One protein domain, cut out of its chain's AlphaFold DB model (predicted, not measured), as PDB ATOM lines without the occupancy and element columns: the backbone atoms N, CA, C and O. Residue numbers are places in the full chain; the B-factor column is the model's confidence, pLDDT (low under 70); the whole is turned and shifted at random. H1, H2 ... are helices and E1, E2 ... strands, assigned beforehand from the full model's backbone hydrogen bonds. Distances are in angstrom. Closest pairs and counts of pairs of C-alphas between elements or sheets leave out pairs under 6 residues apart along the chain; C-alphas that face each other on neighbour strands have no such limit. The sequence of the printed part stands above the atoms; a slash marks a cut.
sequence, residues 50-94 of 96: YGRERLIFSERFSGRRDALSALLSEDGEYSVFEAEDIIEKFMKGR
ATOM      1  N   TYR A  50      -8.761  20.219 113.760       84.06
ATOM      2  CA  TYR A  50      -7.535  20.450 113.038       84.06
ATOM      3  C   TYR A  50      -7.873  20.555 111.558       84.06
ATOM      4  O   TYR A  50      -8.685  19.789 111.039       84.06
ATOM      5  N   GLY A  51      -7.229  21.485 110.860       85.31
ATOM      6  CA  GLY A  51      -7.293  21.506 109.404       85.31
ATOM      7  C   GLY A  51      -6.676  20.241 108.804       85.31
ATOM      8  O   GLY A  51      -5.811  19.595 109.412       85.31
ATOM      9  N   ARG A  52      -7.081  19.918 107.576       84.81
ATOM     10  CA  ARG A  52      -6.559  18.792 106.784       84.81
ATOM     11  C   ARG A  52      -5.030  18.713 106.793       84.81
ATOM     12  O   ARG A  52      -4.478  17.646 107.053       84.81
ATOM     13  N   GLU A  53      -4.338  19.832 106.570       83.12
ATOM     14  CA  GLU A  53      -2.869  19.880 106.603       83.12
ATOM     15  C   GLU A  53      -2.313  19.374 107.936       83.12
ATOM     16  O   GLU A  53      -1.446  18.504 107.954       83.12
ATOM     17  N   ARG A  54      -2.849  19.840 109.069       84.88
ATOM     18  CA  ARG A  54      -2.374  19.444 110.404       84.88
ATOM     19  C   ARG A  54      -2.550  17.941 110.653       84.88
ATOM     20  O   ARG A  54      -1.695  17.333 111.296       84.88
ATOM     21  N   LEU A  55      -3.614  17.341 110.116       85.19
ATOM     22  CA  LEU A  55      -3.837  15.892 110.159       85.19
ATOM     23  C   LEU A  55      -2.847  15.138 109.253       85.19
ATOM     24  O   LEU A  55      -2.276  14.142 109.689       85.19
ATOM     25  N   ILE A  56      -2.571  15.640 108.043       83.06
ATOM     26  CA  ILE A  56      -1.600  15.067 107.088       83.06
ATOM     27  C   ILE A  56      -0.161  15.127 107.628       83.06
ATOM     28  O   ILE A  56       0.607  14.173 107.467       83.06
ATOM     29  N   PHE A  57       0.210  16.231 108.280       80.44
ATOM     30  CA  PHE A  57       1.527  16.415 108.895       80.44
ATOM     31  C   PHE A  57       1.725  15.560 110.153       80.44
ATOM     32  O   PHE A  57       2.864  15.328 110.558       80.44
ATOM     33  N   SER A  58       0.647  15.062 110.766       78.75
ATOM     34  CA  SER A  58       0.733  14.194 111.938       78.75
ATOM     35  C   SER A  58       1.247  12.802 111.568       78.75
ATOM     36  O   SER A  58       0.809  12.180 110.598       78.75
ATOM     37  N   GLU A  59       2.149  12.261 112.390       78.75
ATOM     38  CA  GLU A  59       2.737  10.934 112.170       78.75
ATOM     39  C   GLU A  59       1.693   9.807 112.220       78.75
ATOM     40  O   GLU A  59       1.839   8.785 111.550       78.75
ATOM     41  N   ARG A  60       0.582  10.036 112.937       77.88
ATOM     42  CA  ARG A  60      -0.566   9.117 113.041       77.88
ATOM     43  C   ARG A  60      -1.172   8.766 111.684       77.88
ATOM     44  O   ARG A  60      -1.634   7.646 111.493       77.88
ATOM     45  N   PHE A  61      -1.124   9.699 110.735       81.31
ATOM     46  CA  PHE A  61      -1.724   9.532 109.418       81.31
ATOM     47  C   PHE A  61      -0.700   9.432 108.294       81.31
ATOM     48  O   PHE A  61      -1.097   9.476 107.137       81.31
ATOM     49  N   SER A  62       0.593   9.232 108.579       77.50
ATOM     50  CA  SER A  62       1.646   9.163 107.550       77.50
ATOM     51  C   SER A  62       1.337   8.197 106.397       77.50
ATOM     52  O   SER A  62       1.553   8.542 105.239       77.50
ATOM     53  N   GLY A  63       0.778   7.018 106.688       82.88
ATOM     54  CA  GLY A  63       0.367   6.041 105.665       82.88
ATOM     55  C   GLY A  63      -1.029   6.269 105.074       82.88
ATOM     56  O   GLY A  63      -1.436   5.559 104.163       82.88
ATOM     57  N   ARG A  64      -1.785   7.234 105.607       84.44
ATOM     58  CA  ARG A  64      -3.175   7.550 105.242       84.44
ATOM     59  C   ARG A  64      -3.326   8.990 104.731       84.44
ATOM     60  O   ARG A  64      -4.447   9.439 104.536       84.44
ATOM     61  N   ARG A  65      -2.216   9.702 104.485       85.12
ATOM     62  CA  ARG A  65      -2.183  11.098 104.002       85.12
ATOM     63  C   ARG A  65      -2.951  11.282 102.703       85.12
ATOM     64  O   ARG A  65      -3.686  12.249 102.570       85.12
ATOM     65  N   ASP A  66      -2.794  10.342 101.776       84.38
ATOM     66  CA  ASP A  66      -3.460  10.370 100.472       84.38
ATOM     67  C   ASP A  66      -4.984  10.236 100.627       84.38
ATOM     68  O   ASP A  66      -5.755  11.008 100.062       84.38
ATOM     69  N   ALA A  67      -5.417   9.338 101.520       85.94
ATOM     70  CA  ALA A  67      -6.821   9.188 101.883       85.94
ATOM     71  C   ALA A  67      -7.355  10.429 102.610       85.94
ATOM     72  O   ALA A  67      -8.438  10.893 102.278       85.94
ATOM     73  N   LEU A  68      -6.599  11.011 103.550       86.25
ATOM     74  CA  LEU A  68      -6.989  12.276 104.179       86.25
ATOM     75  C   LEU A  68      -7.134  13.391 103.142       86.25
ATOM     76  O   LEU A  68      -8.073  14.174 103.197       86.25
ATOM     77  N   SER A  69      -6.204  13.440 102.191       84.62
ATOM     78  CA  SER A  69      -6.189  14.441 101.135       84.62
ATOM     79  C   SER A  69      -7.438  14.348 100.254       84.62
ATOM     80  O   SER A  69      -8.091  15.346  99.969       84.62
ATOM     81  N   ALA A  70      -7.811  13.126  99.871       87.38
ATOM     82  CA  ALA A  70      -8.963  12.873  99.016       87.38
ATOM     83  C   ALA A  70     -10.318  12.949  99.744       87.38
ATOM     84  O   ALA A  70     -11.327  13.245  99.108       87.38
ATOM     85  N   LEU A  71     -10.362  12.632 101.045       87.75
ATOM     86  CA  LEU A  71     -11.608  12.519 101.813       87.75
ATOM     87  C   LEU A  71     -11.949  13.777 102.623       87.75
ATOM     88  O   LEU A  71     -13.128  14.007 102.883       87.75
ATOM     89  N   LEU A  72     -10.953  14.567 103.040       87.69
ATOM     90  CA  LEU A  72     -11.163  15.789 103.818       87.69
ATOM     91  C   LEU A  72     -10.934  17.033 102.958       87.69
ATOM     92  O   LEU A  72      -9.963  17.125 102.198       87.69
ATOM     93  N   SER A  73     -11.816  18.013 103.143       84.06
ATOM     94  CA  SER A  73     -11.737  19.318 102.491       84.06
ATOM     95  C   SER A  73     -10.629  20.184 103.094       84.06
ATOM     96  O   SER A  73     -10.360  20.112 104.292       84.06
ATOM     97  N   GLU A  74     -10.001  21.028 102.272       78.25
ATOM     98  CA  GLU A  74      -8.927  21.942 102.700       78.25
ATOM     99  C   GLU A  74      -9.444  23.055 103.620       78.25
ATOM    100  O   GLU A  74      -8.789  23.389 104.603       78.25
ATOM    101  N   ASP A  75     -10.664  23.533 103.375       80.44
ATOM    102  CA  ASP A  75     -11.350  24.535 104.202       80.44
ATOM    103  C   ASP A  75     -12.083  23.931 105.417       80.44
ATOM    104  O   ASP A  75     -12.764  24.640 106.157       80.44
ATOM    105  N   GLY A  76     -12.002  22.608 105.599       80.12
ATOM    106  CA  GLY A  76     -12.699  21.885 106.657       80.12
ATOM    107  C   GLY A  76     -11.831  21.661 107.895       80.12
ATOM    108  O   GLY A  76     -10.643  21.343 107.805       80.12
ATOM    109  N   GLU A  77     -12.450  21.771 109.067       84.06
ATOM    110  CA  GLU A  77     -11.824  21.440 110.342       84.06
ATOM    111  C   GLU A  77     -12.373  20.116 110.868       84.06
ATOM    112  O   GLU A  77     -13.579  19.957 111.052       84.06
ATOM    113  N   TYR A  78     -11.477  19.183 111.167       85.50
ATOM    114  CA  TYR A  78     -11.833  17.830 111.568       85.50
ATOM    115  C   TYR A  78     -11.013  17.411 112.775       85.50
ATOM    116  O   TYR A  78      -9.848  17.784 112.925       85.50
ATOM    117  N   SER A  79     -11.600  16.618 113.661       86.00
ATOM    118  CA  SER A  79     -10.816  16.040 114.748       86.00
ATOM    119  C   SER A  79     -10.060  14.800 114.291       86.00
ATOM    120  O   SER A  79     -10.396  14.183 113.282       86.00
ATOM    121  N   VAL A  80      -9.067  14.397 115.080       84.31
ATOM    122  CA  VAL A  80      -8.297  13.168 114.844       84.31
ATOM    123  C   VAL A  80      -9.232  11.963 114.737       84.31
ATOM    124  O   VAL A  80      -9.110  11.183 113.799       84.31
ATOM    125  N   PHE A  81     -10.214  11.863 115.635       85.81
ATOM    126  CA  PHE A  81     -11.176  10.761 115.639       85.81
ATOM    127  C   PHE A  81     -12.062  10.747 114.387       85.81
ATOM    128  O   PHE A  81     -12.287   9.699 113.792       85.81
ATOM    129  N   GLU A  82     -12.532  11.921 113.962       86.31
ATOM    130  CA  GLU A  82     -13.397  12.062 112.789       86.31
ATOM    131  C   GLU A  82     -12.642  11.696 111.505       86.31
ATOM    132  O   GLU A  82     -13.132  10.937 110.673       86.31
ATOM    133  N   ALA A  83     -11.396  12.158 111.392       86.19
ATOM    134  CA  ALA A  83     -10.507  11.809 110.296       86.19
ATOM    135  C   ALA A  83     -10.206  10.300 110.250       86.19
ATOM    136  O   ALA A  83     -10.232   9.696 109.175       86.19
ATOM    137  N   GLU A  84      -9.950   9.672 111.404       86.19
ATOM    138  CA  GLU A  84      -9.771   8.219 111.492       86.19
ATOM    139  C   GLU A  84     -11.031   7.449 111.096       86.19
ATOM    140  O   GLU A  84     -10.908   6.510 110.315       86.19
ATOM    141  N   ASP A  85     -12.218   7.854 111.560       89.25
ATOM    142  CA  ASP A  85     -13.491   7.206 111.209       89.25
ATOM    143  C   ASP A  85     -13.769   7.285 109.702       89.25
ATOM    144  O   ASP A  85     -14.096   6.280 109.070       89.25
ATOM    145  N   ILE A  86     -13.555   8.457 109.093       88.00
ATOM    146  CA  ILE A  86     -13.712   8.660 107.647       88.00
ATOM    147  C   ILE A  86     -12.784   7.720 106.865       88.00
ATOM    148  O   ILE A  86     -13.228   7.043 105.928       88.00
ATOM    149  N   ILE A  87     -11.511   7.626 107.262       87.00
ATOM    150  CA  ILE A  87     -10.562   6.709 106.623       87.00
ATOM    151  C   ILE A  87     -10.941   5.251 106.883       87.00
ATOM    152  O   ILE A  87     -10.890   4.434 105.963       87.00
ATOM    153  N   GLU A  88     -11.321   4.892 108.109       86.88
ATOM    154  CA  GLU A  88     -11.682   3.522 108.461       86.88
ATOM    155  C   GLU A  88     -12.898   3.064 107.656       86.88
ATOM    156  O   GLU A  88     -12.872   1.978 107.082       86.88
ATOM    157  N   LYS A  89     -13.932   3.901 107.532       86.31
ATOM    158  CA  LYS A  89     -15.119   3.621 106.713       86.31
ATOM    159  C   LYS A  89     -14.766   3.480 105.239       86.31
ATOM    160  O   LYS A  89     -15.269   2.570 104.579       86.31
ATOM    161  N   PHE A  90     -13.864   4.317 104.736       84.56
ATOM    162  CA  PHE A  90     -13.351   4.203 103.373       84.56
ATOM    163  C   PHE A  90     -12.589   2.887 103.140       84.56
ATOM    164  O   PHE A  90     -12.804   2.221 102.126       84.56
ATOM    165  N   MET A  91     -11.740   2.466 104.084       83.31
ATOM    166  CA  MET A  91     -10.974   1.218 103.989       83.31
ATOM    167  C   MET A  91     -11.855  -0.027 104.200       83.31
ATOM    168  O   MET A  91     -11.714  -1.002 103.463       83.31
ATOM    169  N   LYS A  92     -12.812   0.012 105.140       80.44
ATOM    170  CA  LYS A  92     -13.817  -1.047 105.358       80.44
ATOM    171  C   LYS A  92     -14.738  -1.234 104.153       80.44
ATOM    172  O   LYS A  92     -15.179  -2.347 103.898       80.44
ATOM    173  N   GLY A  93     -14.994  -0.189 103.366       69.06
ATOM    174  CA  GLY A  93     -15.754  -0.298 102.118       69.06
ATOM    175  C   GLY A  93     -15.094  -1.174 101.040       69.06
ATOM    176  O   GLY A  93     -15.753  -1.521 100.063       69.06
ATOM    177  N   ARG A  94     -13.814  -1.550 101.207       57.34
ATOM    178  CA  ARG A  94     -13.050  -2.393 100.270       57.34
ATOM    179  C   ARG A  94     -12.723  -3.799 100.792       57.34
ATOM    180  O   ARG A  94     -11.866  -4.455 100.210       57.34
TER     181      ARG A  94
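This is residues 50 to 94 of the 96 residues of an uncharacterized protein of Oscillospiraceae bacterium (UniProt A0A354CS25). The longest helix, H3, crosses a short helical hairpin, H1 and H2, nearly at right angles, packing on H2 with residues 83 to 87. A short strand, E1, leads into H3, its residues 77 to 78 paired antiparallel with residues 50 to 51. The printed part has 45 residues with three named helices and one named strand, in the order H1, H2, E1, H3; it is mostly helix and compact, with a radius of gyration of the C-alphas of 9.4 A, spanning 26 by 19 by 17 A.

H3, residues 80 to 92, measures 18.0 A from first to last C-alpha and ends at (-13.817, -1.047, 105.358). H1, residues 52 to 57, begins with C-alpha 52 at (-6.559, 18.792, 106.784). H2 is residues 65 to 71, E1 residues 77 to 79.

H3 and H2 touch, about perpendicular at 82 degrees; their closest C-alphas, Ile 87 and Ala 67, are 6.5 A apart. H1 and H2 touch at a shallow tilt of 12 degrees, opposite ways; their closest C-alphas, Ile 56 and Arg 65, are 5.1 A apart. E1 pairs with no named strand. In H1, H2 and H3 every O i to N i+4 pair is within hydrogen-bond range.

The C-alphas farthest apart, Asp 75 and Arg 94, are 27.3 A apart. The printed part has no cut and no long link; pLDDT is under 70 at residues 93 to 94.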